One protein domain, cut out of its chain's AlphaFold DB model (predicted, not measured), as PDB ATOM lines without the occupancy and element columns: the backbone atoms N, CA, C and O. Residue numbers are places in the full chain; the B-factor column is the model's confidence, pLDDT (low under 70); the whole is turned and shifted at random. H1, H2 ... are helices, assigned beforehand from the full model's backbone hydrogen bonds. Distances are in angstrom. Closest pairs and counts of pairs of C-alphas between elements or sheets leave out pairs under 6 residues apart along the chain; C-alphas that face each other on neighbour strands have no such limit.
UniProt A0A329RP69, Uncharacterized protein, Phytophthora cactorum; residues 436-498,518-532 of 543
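What this domain is: This is residues 436 to 498 and 518 to 532 of the 543 residues of an uncharacterized protein of Phytophthora cactorum (UniProt A0A329RP69). Two long helices, H1 and H2, run side by side as a hairpin, and the shorter H3 folds back from the end of H2 to make a small up-and-down bundle of three helices, each running against the one before it; the contacts among the three are few. H5 packs crosswise on H2 and H3 and stays away from H1, the very short H4 packs on H1 and H2, and residues 454 to 460 stick out at one end. The printed part has 78 residues, with five named helices in the order H1 H2 H3 H4 H5 and no named strand; the class is all helix. It is compact, with a radius of gyration of the C-alphas of 12.0 A and spans of 37 by 26 by 21 A.

How they stand to each other: H1, residues 436 to 451, and H2, residues 458 to 477, form a helical hairpin: they only just touch, with 3 pairs of C-alphas within 8 A, at a shallow tilt of 16 degrees, opposite ways. H1 touches H2 with residues 439 to 443 alone, and H2 touches H1 with residues 472 to 475 alone; the closest C-alphas are those of Val 443 and Val 472, 6.8 A apart. H3, residues 481 to 490, forms a second hairpin with H2, only just touching it with 3 pairs within 8 A through residues 476 to 477 of H2, at a shallow tilt of 24 degrees; the closest C-alphas, of Val 476 and Ala 484, are 5.2 A apart. H3 also only just touches H1, with 3 pairs within 8 A, through residues 440 to 444 of H1; the closest C-alphas are those of Glu 444 and Ser 490, 7.0 A apart. H4, residues 493 to 496, touches residues 465 to 469 of H2, with the C-alphas of Ala 465 and Leu 495 closest at 5.5 A. H5, residues 518 to 527, touches residues 469 to 477 of H2 about perpendicular, at 77 degrees; the closest C-alphas, of Ala 473 and Arg 525, are 5.2 A apart. H1 and H5 are apart. In H1, H2, H3 and H5 every O i to N i+4 pair is within hydrogen-bond range; H4 is too short for such a pair.

Where its parts are: H1 begins at C-alpha 436, (-34.574, 36.144, -38.507), and is 23.2 A long from first to last C-alpha. H2 is 28.5 A long, H3 14.3 A and H4 5.2 A. H5 is 14.4 A long and ends at C-alpha 527, (-40.132, 17.393, -41.315).

The domain as a whole: The C-alphas farthest apart, of Asp 456 and Pro 480, are 37.1 A apart. Residues 499 to 517 are not printed, and C-alphas 498 and 518 are 15.1 A apart across this cut. Of the links printed whole, none is long. The mean pLDDT of the printed part is 83.8; residues 496 to 498 and 528 to 532 are under 70.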
ATOM      1  N   LEU A 436     -34.794  37.532 -38.058       95.38
ATOM      2  CA  LEU A 436     -34.574  36.144 -38.507       95.38
ATOM      3  C   LEU A 436     -33.113  35.687 -38.331       95.38
ATOM      4  O   LEU A 436     -32.849  34.581 -37.872       95.38
ATOM      5  N   ALA A 437     -32.146  36.576 -38.577       94.88
ATOM      6  CA  ALA A 437     -30.726  36.285 -38.370       94.88
ATOM      7  C   ALA A 437     -30.376  35.910 -36.912       94.88
ATOM      8  O   ALA A 437     -29.385  35.223 -36.679       94.88
ATOM      9  N   ALA A 438     -31.143  36.376 -35.917       95.44
ATOM     10  CA  ALA A 438     -30.984  35.944 -34.527       95.44
ATOM     11  C   ALA A 438     -31.437  34.497 -34.329       95.44
ATOM     12  O   ALA A 438     -30.731  33.723 -33.686       95.44
ATOM     13  N   VAL A 439     -32.560  34.117 -34.941       97.25
ATOM     14  CA  VAL A 439     -33.080  32.744 -34.917       97.25
ATOM     15  C   VAL A 439     -32.085  31.774 -35.555       97.25
ATOM     16  O   VAL A 439     -31.803  30.728 -34.978       97.25
ATOM     17  N   VAL A 440     -31.469  32.149 -36.681       95.38
ATOM     18  CA  VAL A 440     -30.423  31.342 -37.341       95.38
ATOM     19  C   VAL A 440     -29.251  31.050 -36.397       95.38
ATOM     20  O   VAL A 440     -28.867  29.893 -36.242       95.38
ATOM     21  N   ARG A 441     -28.738  32.052 -35.668       95.00
ATOM     22  CA  ARG A 441     -27.670  31.819 -34.677       95.00
ATOM     23  C   ARG A 441     -28.117  30.907 -33.534       95.00
ATOM     24  O   ARG A 441     -27.323  30.100 -33.048       95.00
ATOM     25  N   VAL A 442     -29.379  31.002 -33.102       96.50
ATOM     26  CA  VAL A 442     -29.946  30.072 -32.108       96.50
ATOM     27  C   VAL A 442     -29.957  28.646 -32.656       96.50
ATOM     28  O   VAL A 442     -29.562  27.740 -31.925       96.50
ATOM     29  N   VAL A 443     -30.321  28.432 -33.926       95.81
ATOM     30  CA  VAL A 443     -30.255  27.115 -34.587       95.81
ATOM     31  C   VAL A 443     -28.832  26.553 -34.566       95.81
ATOM     32  O   VAL A 443     -28.624  25.442 -34.079       95.81
ATOM     33  N   GLU A 444     -27.844  27.326 -35.019       91.75
ATOM     34  CA  GLU A 444     -26.439  26.897 -35.082       91.75
ATOM     35  C   GLU A 444     -25.906  26.485 -33.702       91.75
ATOM     36  O   GLU A 444     -25.352  25.397 -33.526       91.75
ATOM     37  N   LYS A 445     -26.124  27.324 -32.681       92.81
ATOM     38  CA  LYS A 445     -25.687  27.015 -31.310       92.81
ATOM     39  C   LYS A 445     -26.479  25.876 -30.677       92.81
ATOM     40  O   LYS A 445     -25.925  25.156 -29.850       92.81
ATOM     41  N   THR A 446     -27.740  25.685 -31.063       93.69
ATOM     42  CA  THR A 446     -28.547  24.531 -30.643       93.69
ATOM     43  C   THR A 446     -27.973  23.237 -31.206       93.69
ATOM     44  O   THR A 446     -27.806  22.290 -30.446       93.69
ATOM     45  N   ALA A 447     -27.610  23.200 -32.491       90.06
ATOM     46  CA  ALA A 447     -27.022  22.017 -33.120       90.06
ATOM     47  C   ALA A 447     -25.681  21.625 -32.470       90.06
ATOM     48  O   ALA A 447     -25.466  20.454 -32.159       90.06
ATOM     49  N   LEU A 448     -24.820  22.609 -32.183       89.12
ATOM     50  CA  LEU A 448     -23.564  22.384 -31.456       89.12
ATOM     51  C   LEU A 448     -23.804  21.882 -30.024       89.12
ATOM     52  O   LEU A 448     -23.165  20.927 -29.590       89.12
ATOM     53  N   ALA A 449     -24.737  22.509 -29.296       90.00
ATOM     54  CA  ALA A 449     -25.124  22.095 -27.946       90.00
ATOM     55  C   ALA A 449     -25.667  20.665 -27.918       90.00
ATOM     56  O   ALA A 449     -25.268  19.884 -27.061       90.00
ATOM     57  N   TYR A 450     -26.529  20.324 -28.875       89.81
ATOM     58  CA  TYR A 450     -27.120  19.001 -29.021       89.81
ATOM     59  C   TYR A 450     -26.063  17.910 -29.227       89.81
ATOM     60  O   TYR A 450     -26.093  16.903 -28.522       89.81
ATOM     61  N   ALA A 451     -25.107  18.127 -30.137       87.25
ATOM     62  CA  ALA A 451     -24.065  17.146 -30.456       87.25
ATOM     63  C   ALA A 451     -23.184  16.784 -29.246       87.25
ATOM     64  O   ALA A 451     -22.645  15.684 -29.169       87.25
ATOM     65  N   ALA A 452     -23.057  17.697 -28.285       87.81
ATOM     66  CA  ALA A 452     -22.229  17.504 -27.103       87.81
ATOM     67  C   ALA A 452     -22.986  16.912 -25.893       87.81
ATOM     68  O   ALA A 452     -22.374  16.686 -24.846       87.81
ATOM     69  N   ILE A 453     -24.298  16.661 -26.002       87.50
ATOM     70  CA  ILE A 453     -25.070  15.997 -24.942       87.50
ATOM     71  C   ILE A 453     -24.750  14.499 -24.928       87.50
ATOM     72  O   ILE A 453     -24.873  13.802 -25.934       87.50
ATOM     73  N   VAL A 454     -24.421  13.986 -23.743       88.62
ATOM     74  CA  VAL A 454     -24.323  12.546 -23.483       88.62
ATOM     75  C   VAL A 454     -25.689  12.049 -23.016       88.62
ATOM     76  O   VAL A 454     -26.042  12.225 -21.855       88.62
ATOM     77  N   PHE A 455     -26.474  11.485 -23.935       86.75
ATOM     78  CA  PHE A 455     -27.827  10.995 -23.654       86.75
ATOM     79  C   PHE A 455     -27.823   9.693 -22.854       86.75
ATOM     80  O   PHE A 455     -26.957   8.841 -23.055       86.75
ATOM     81  N   ASP A 456     -28.849   9.507 -22.020       86.62
ATOM     82  CA  ASP A 456     -29.033   8.270 -21.256       86.62
ATOM     83  C   ASP A 456     -29.435   7.110 -22.181       86.62
ATOM     84  O   ASP A 456     -29.043   5.961 -21.968       86.62
ATOM     85  N   THR A 457     -30.210   7.400 -23.237       86.69
ATOM     86  CA  THR A 457     -30.651   6.404 -24.225       86.69
ATOM     87  C   THR A 457     -30.605   6.937 -25.661       86.69
ATOM     88  O   THR A 457     -30.745   8.134 -25.924       86.69
ATOM     89  N   ARG A 458     -30.464   6.024 -26.636       85.75
ATOM     90  CA  ARG A 458     -30.552   6.367 -28.070       85.75
ATOM     91  C   ARG A 458     -31.933   6.899 -28.460       85.75
ATOM     92  O   ARG A 458     -32.033   7.764 -29.323       85.75
ATOM     93  N   GLU A 459     -32.993   6.401 -27.825       83.50
ATOM     94  CA  GLU A 459     -34.363   6.870 -28.063       83.50
ATOM     95  C   GLU A 459     -34.537   8.330 -27.627       83.50
ATOM     96  O   GLU A 459     -35.080   9.136 -28.380       83.50
ATOM     97  N   GLN A 460     -33.993   8.697 -26.463       85.25
ATOM     98  CA  GLN A 460     -33.973  10.076 -25.976       85.25
ATOM     99  C   GLN A 460     -33.271  11.006 -26.984       85.25
ATOM    100  O   GLN A 460     -33.836  12.030 -27.376       85.25
ATOM    101  N   LYS A 461     -32.094  10.597 -27.486       87.62
ATOM    102  CA  LYS A 461     -31.342  11.320 -28.526       87.62
ATOM    103  C   LYS A 461     -32.164  11.517 -29.809       87.62
ATOM    104  O   LYS A 461     -32.241  12.640 -30.315       87.62
ATOM    105  N   ARG A 462     -32.792  10.449 -30.323       85.31
ATOM    106  CA  ARG A 462     -33.601  10.463 -31.560       85.31
ATOM    107  C   ARG A 462     -34.857  11.327 -31.431       85.31
ATOM    108  O   ARG A 462     -35.141  12.118 -32.326       85.31
ATOM    109  N   ASN A 463     -35.589  11.215 -30.322       85.00
ATOM    110  CA  ASN A 463     -36.802  12.003 -30.085       85.00
ATOM    111  C   ASN A 463     -36.488  13.503 -30.032       85.00
ATOM    112  O   ASN A 463     -37.189  14.304 -30.649       85.00
ATOM    113  N   LEU A 464     -35.394  13.884 -29.364       87.38
ATOM    114  CA  LEU A 464     -34.973  15.280 -29.320       87.38
ATOM    115  C   LEU A 464     -34.511  15.802 -30.691       87.38
ATOM    116  O   LEU A 464     -34.855  16.928 -31.048       87.38
ATOM    117  N   ALA A 465     -33.787  14.997 -31.481       88.62
ATOM    118  CA  ALA A 465     -33.424  15.380 -32.851       88.62
ATOM    119  C   ALA A 465     -34.666  15.709 -33.686       88.62
ATOM    120  O   ALA A 465     -34.691  16.728 -34.368       88.62
ATOM    121  N   GLN A 466     -35.719  14.892 -33.592       85.69
ATOM    122  CA  GLN A 466     -36.970  15.136 -34.314       85.69
ATOM    123  C   GLN A 466     -37.645  16.449 -33.896       85.69
ATOM    124  O   GLN A 466     -38.136  17.176 -34.759       85.69
ATOM    125  N   GLU A 467     -37.649  16.778 -32.599       87.94
ATOM    126  CA  GLU A 467     -38.183  18.055 -32.105       87.94
ATOM    127  C   GLU A 467     -37.383  19.248 -32.648       87.94
ATOM    128  O   GLU A 467     -37.970  20.191 -33.180       87.94
ATOM    129  N   ILE A 468     -36.048  19.180 -32.590       91.12
ATOM    130  CA  ILE A 468     -35.160  20.226 -33.115       91.12
ATOM    131  C   ILE A 468     -35.342  20.380 -34.628       91.12
ATOM    132  O   ILE A 468     -35.542  21.496 -35.100       91.12
ATOM    133  N   LEU A 469     -35.319  19.285 -35.394       90.19
ATOM    134  CA  LEU A 469     -35.505  19.317 -36.848       90.19
ATOM    135  C   LEU A 469     -36.856  19.907 -37.247       90.19
ATOM    136  O   LEU A 469     -36.935  20.608 -38.255       90.19
ATOM    137  N   GLY A 470     -37.906  19.639 -36.467       88.19
ATOM    138  CA  GLY A 470     -39.212  20.248 -36.667       88.19
ATOM    139  C   GLY A 470     -39.121  21.773 -36.658       88.19
ATOM    140  O   GLY A 470     -39.576  22.414 -37.605       88.19
ATOM    141  N   ASP A 471     -38.505  22.358 -35.631       93.44
ATOM    142  CA  ASP A 471     -38.357  23.814 -35.518       93.44
ATOM    143  C   ASP A 471     -37.350  24.386 -36.528       93.44
ATOM    144  O   ASP A 471     -37.610  25.437 -37.110       93.44
ATOM    145  N   VAL A 472     -36.259  23.673 -36.830       93.62
ATOM    146  CA  VAL A 472     -35.317  24.052 -37.902       93.62
ATOM    147  C   VAL A 472     -36.023  24.142 -39.253       93.62
ATOM    148  O   VAL A 472     -35.770  25.081 -40.005       93.62
ATOM    149  N   ALA A 473     -36.931  23.212 -39.559       91.56
ATOM    150  CA  ALA A 473     -37.680  23.232 -40.810       91.56
ATOM    151  C   ALA A 473     -38.531  24.503 -40.959       91.56
ATOM    152  O   ALA A 473     -38.593  25.066 -42.049       91.56
ATOM    153  N   ALA A 474     -39.127  24.990 -39.865       91.69
ATOM    154  CA  ALA A 474     -39.870  26.250 -39.874       91.69
ATOM    155  C   ALA A 474     -38.959  27.448 -40.196       91.69
ATOM    156  O   ALA A 474     -39.328  28.287 -41.008       91.69
ATOM    157  N   VAL A 475     -37.746  27.488 -39.632       93.69
ATOM    158  CA  VAL A 475     -36.752  28.538 -39.926       93.69
ATOM    159  C   VAL A 475     -36.284  28.471 -41.380       93.69
ATOM    160  O   VAL A 475     -36.202  29.487 -42.058       93.69
ATOM    161  N   VAL A 476     -35.990  27.267 -41.871       93.06
ATOM    162  CA  VAL A 476     -35.525  27.021 -43.242       93.06
ATOM    163  C   VAL A 476     -36.546  27.468 -44.289       93.06
ATOM    164  O   VAL A 476     -36.146  27.945 -45.349       93.06
ATOM    165  N   ASN A 477     -37.842  27.341 -44.005       92.06
ATOM    166  CA  ASN A 477     -38.900  27.781 -44.918       92.06
ATOM    167  C   ASN A 477     -38.974  29.310 -45.072       92.06
ATOM    168  O   ASN A 477     -39.474  29.781 -46.088       92.06
ATOM    169  N   GLU A 478     -38.450  30.072 -44.109       92.56
ATOM    170  CA  GLU A 478     -38.369  31.540 -44.167       92.56
ATOM    171  C   GLU A 478     -37.087  32.043 -44.852       92.56
ATOM    172  O   GLU A 478     -36.940  33.240 -45.107       92.56
ATOM    173  N   LEU A 479     -36.123  31.157 -45.128       91.19
ATOM    174  CA  LEU A 479     -34.828  31.523 -45.695       91.19
ATOM    175  C   LEU A 479     -34.803  31.350 -47.221       91.19
ATOM    176  O   LEU A 479     -35.329  30.362 -47.739       91.19
ATOM    177  N   PRO A 480     -34.101  32.236 -47.956       91.00
ATOM    178  CA  PRO A 480     -33.751  31.983 -49.350       91.00
ATOM    179  C   PRO A 480     -32.973  30.669 -49.489       91.00
ATOM    180  O   PRO A 480     -32.143  30.362 -48.629       91.00
ATOM    181  N   ASP A 481     -33.163  29.939 -50.593       86.31
ATOM    182  CA  ASP A 481     -32.586  28.598 -50.791       86.31
ATOM    183  C   ASP A 481     -31.079  28.535 -50.506       86.31
ATOM    184  O   ASP A 481     -30.621  27.633 -49.811       86.31
ATOM    185  N   GLN A 482     -30.299  29.526 -50.946       87.44
ATOM    186  CA  GLN A 482     -28.854  29.559 -50.694       87.44
ATOM    187  C   GLN A 482     -28.511  29.655 -49.193       87.44
ATOM    188  O   GLN A 482     -27.587  28.991 -48.724       87.44
ATOM    189  N   GLN A 483     -29.255  30.458 -48.428       89.12
ATOM    190  CA  GLN A 483     -29.055  30.599 -46.981       89.12
ATOM    191  C   GLN A 483     -29.576  29.373 -46.226       89.12
ATOM    192  O   GLN A 483     -28.936  28.914 -45.283       89.12
ATOM    193  N   ALA A 484     -30.699  28.806 -46.672       88.31
ATOM    194  CA  ALA A 484     -31.232  27.554 -46.151       88.31
ATOM    195  C   ALA A 484     -30.232  26.399 -46.329       88.31
ATOM    196  O   ALA A 484     -29.975  25.655 -45.385       88.31
ATOM    197  N   MET A 485     -29.614  26.287 -47.507       85.31
ATOM    198  CA  MET A 485     -28.575  25.295 -47.802       85.31
ATOM    199  C   MET A 485     -27.338  25.481 -46.922       85.31
ATOM    200  O   MET A 485     -26.813  24.502 -46.387       85.31
ATOM    201  N   ALA A 486     -26.892  26.726 -46.727       86.50
ATOM    202  CA  ALA A 486     -25.777  27.036 -45.836       86.50
ATOM    203  C   ALA A 486     -26.078  26.627 -44.384       86.50
ATOM    204  O   ALA A 486     -25.256  25.958 -43.758       86.50
ATOM    205  N   LEU A 487     -27.277  26.947 -43.883       87.00
ATOM    206  CA  LEU A 487     -27.718  26.562 -42.543       87.00
ATOM    207  C   LEU A 487     -27.798  25.040 -42.388       87.00
ATOM    208  O   LEU A 487     -27.291  24.492 -41.419       87.00
ATOM    209  N   VAL A 488     -28.392  24.327 -43.348       86.06
ATOM    210  CA  VAL A 488     -28.480  22.857 -43.298       86.06
ATOM    211  C   VAL A 488     -27.093  22.209 -43.354       86.06
ATOM    212  O   VAL A 488     -26.868  21.201 -42.680       86.06
ATOM    213  N   SER A 489     -26.152  22.799 -44.099       84.06
ATOM    214  CA  SER A 489     -24.758  22.352 -44.148       84.06
ATOM    215  C   SER A 489     -24.011  22.549 -42.827       84.06
ATOM    216  O   SER A 489     -23.021  21.853 -42.612       84.06
ATOM    217  N   SER A 490     -24.421  23.492 -41.972       82.94
ATOM    218  CA  SER A 490     -23.787  23.720 -40.667       82.94
ATOM    219  C   SER A 490     -24.367  22.841 -39.554       82.94
ATOM    220  O   SER A 490     -23.829  22.820 -38.447       82.94
ATOM    221  N   LEU A 491     -25.474  22.133 -39.809       83.94
ATOM    222  CA  LEU A 491     -26.062  21.205 -38.847       83.94
ATOM    223  C   LEU A 491     -25.218  19.932 -38.751       83.94
ATOM    224  O   LEU A 491     -24.866  19.331 -39.767       83.94
ATOM    225  N   HIS A 492     -24.955  19.502 -37.517       78.00
ATOM    226  CA  HIS A 492     -24.236  18.264 -37.230       78.00
ATOM    227  C   HIS A 492     -24.945  17.049 -37.849       78.00
ATOM    228  O   HIS A 492     -26.177  16.978 -37.832       78.00
ATOM    229  N   ASP A 493     -24.178  16.078 -38.349       73.00
ATOM    230  CA  ASP A 493     -24.730  14.912 -39.047       73.00
ATOM    231  C   ASP A 493     -25.653  14.085 -38.146       73.00
ATOM    232  O   ASP A 493     -26.738  13.737 -38.583       73.00
ATOM    233  N   ASP A 494     -25.340  13.908 -36.859       72.12
ATOM    234  CA  ASP A 494     -26.250  13.280 -35.878       72.12
ATOM    235  C   ASP A 494     -27.649  13.912 -35.783       72.12
ATOM    236  O   ASP A 494     -28.580  13.265 -35.305       72.12
ATOM    237  N   LEU A 495     -27.802  15.183 -36.168       76.19
ATOM    238  CA  LEU A 495     -29.096  15.858 -36.162       76.19
ATOM    239  C   LEU A 495     -29.889  15.560 -37.440       76.19
ATOM    240  O   LEU A 495     -31.109  15.509 -37.383       76.19
ATOM    241  N   VAL A 496     -29.218  15.393 -38.584       66.31
ATOM    242  CA  VAL A 496     -29.843  15.261 -39.918       66.31
ATOM    243  C   VAL A 496     -29.785  13.820 -40.454       66.31
ATOM    244  O   VAL A 496     -30.478  13.490 -41.414       66.31
ATOM    245  N   GLY A 497     -28.988  12.955 -39.828       58.56
ATOM    246  CA  GLY A 497     -28.765  11.571 -40.215       58.56
ATOM    247  C   GLY A 497     -30.050  10.754 -40.165       58.56
ATOM    248  O   GLY A 497     -30.811  10.804 -39.194       58.56
ATOM    249  N   SER A 498     -30.291   9.986 -41.228       43.84
ATOM    250  CA  SER A 498     -31.207   8.847 -41.197       43.84
ATOM    251  C   SER A 498     -30.808   7.977 -40.013       43.84
ATOM    252  O   SER A 498     -29.638   7.638 -39.883       43.84
ATOM    253  N   GLN A 518     -28.985  19.456 -51.249       81.62
ATOM    254  CA  GLN A 518     -30.369  19.625 -51.706       81.62
ATOM    255  C   GLN A 518     -31.258  18.517 -51.135       81.62
ATOM    256  O   GLN A 518     -32.328  18.791 -50.594       81.62
ATOM    257  N   GLN A 519     -30.771  17.274 -51.139       82.75
ATOM    258  CA  GLN A 519     -31.464  16.157 -50.507       82.75
ATOM    259  C   GLN A 519     -31.630  16.363 -48.991       82.75
ATOM    260  O   GLN A 519     -32.716  16.133 -48.457       82.75
ATOM    261  N   ARG A 520     -30.589  16.833 -48.283       81.00
ATOM    262  CA  ARG A 520     -30.687  17.172 -46.848       81.00
ATOM    263  C   ARG A 520     -31.712  18.277 -46.601       81.00
ATOM    264  O   ARG A 520     -32.514  18.164 -45.676       81.00
ATOM    265  N   LEU A 521     -31.717  19.317 -47.433       84.00
ATOM    266  CA  LEU A 521     -32.681  20.408 -47.352       84.00
ATOM    267  C   LEU A 521     -34.115  19.902 -47.553       84.00
ATOM    268  O   LEU A 521     -35.002  20.259 -46.779       84.00
ATOM    269  N   GLU A 522     -34.349  19.022 -48.528       83.94
ATOM    270  CA  GLU A 522     -35.654  18.387 -48.721       83.94
ATOM    271  C   GLU A 522     -36.090  17.550 -47.516       83.94
ATOM    272  O   GLU A 522     -37.257  17.599 -47.128       83.94
ATOM    273  N   VAL A 523     -35.179  16.783 -46.906       83.25
ATOM    274  CA  VAL A 523     -35.473  15.994 -45.697       83.25
ATOM    275  C   VAL A 523     -35.878  16.911 -44.543       83.25
ATOM    276  O   VAL A 523     -36.881  16.652 -43.873       83.25
ATOM    277  N   VAL A 524     -35.151  18.012 -44.334       83.44
ATOM    278  CA  VAL A 524     -35.494  19.020 -43.322       83.44
ATOM    279  C   VAL A 524     -36.865  19.632 -43.624       83.44
ATOM    280  O   VAL A 524     -37.736  19.610 -42.758       83.44
ATOM    281  N   ARG A 525     -37.123  20.071 -44.862       84.38
ATOM    282  CA  ARG A 525     -38.427  20.623 -45.277       84.38
ATOM    283  C   ARG A 525     -39.576  19.630 -45.085       84.38
ATOM    284  O   ARG A 525     -40.633  20.009 -44.586       84.38
ATOM    285  N   LYS A 526     -39.371  18.343 -45.382       80.62
ATOM    286  CA  LYS A 526     -40.367  17.277 -45.157       80.62
ATOM    287  C   LYS A 526     -40.720  17.103 -43.677       80.62
ATOM    288  O   LYS A 526     -41.863  16.765 -43.370       80.62
ATOM    289  N   ASN A 527     -39.807  17.394 -42.746       75.12
ATOM    290  CA  ASN A 527     -40.132  17.393 -41.315       75.12
ATOM    291  C   ASN A 527     -41.096  18.525 -40.911       75.12
ATOM    292  O   ASN A 527     -41.771  18.390 -39.893       75.12
ATOM    293  N   SER A 528     -41.261  19.575 -41.729       64.00
ATOM    294  CA  SER A 528     -42.342  20.560 -41.560       64.00
ATOM    295  C   SER A 528     -43.735  19.990 -41.876       64.00
ATOM    296  O   SER A 528     -44.723  20.551 -41.412       64.00
ATOM    297  N   MET A 529     -43.828  18.916 -42.676       45.19
ATOM    298  CA  MET A 529     -45.087  18.352 -43.191       45.19
ATOM    299  C   MET A 529     -45.632  17.169 -42.376       45.19
ATOM    300  O   MET A 529     -46.747  16.714 -42.631       45.19
ATOM    301  N   LYS A 530     -44.894  16.666 -41.378       48.84
ATOM    302  CA  LYS A 530     -45.471  15.731 -40.400       48.84
ATOM    303  C   LYS A 530     -46.509  16.496 -39.569       48.84
ATOM    304  O   LYS A 530     -46.197  17.599 -39.121       48.84
ATOM    305  N   PRO A 531     -47.730  15.961 -39.374       33.00
ATOM    306  CA  PRO A 531     -48.826  16.717 -38.782       33.00
ATOM    307  C   PRO A 531     -48.437  17.232 -37.394       33.00
ATOM    308  O   PRO A 531     -48.298  16.462 -36.444       33.00
ATOM    309  N   ARG A 532     -48.267  18.552 -37.288       42.50
ATOM    310  CA  ARG A 532     -48.309  19.266 -36.013       42.50
ATOM    311  C   ARG A 532     -49.782  19.369 -35.608       42.50
ATOM    312  O   ARG A 532     -50.598  19.700 -36.472       42.50
TER     313      ARG A 532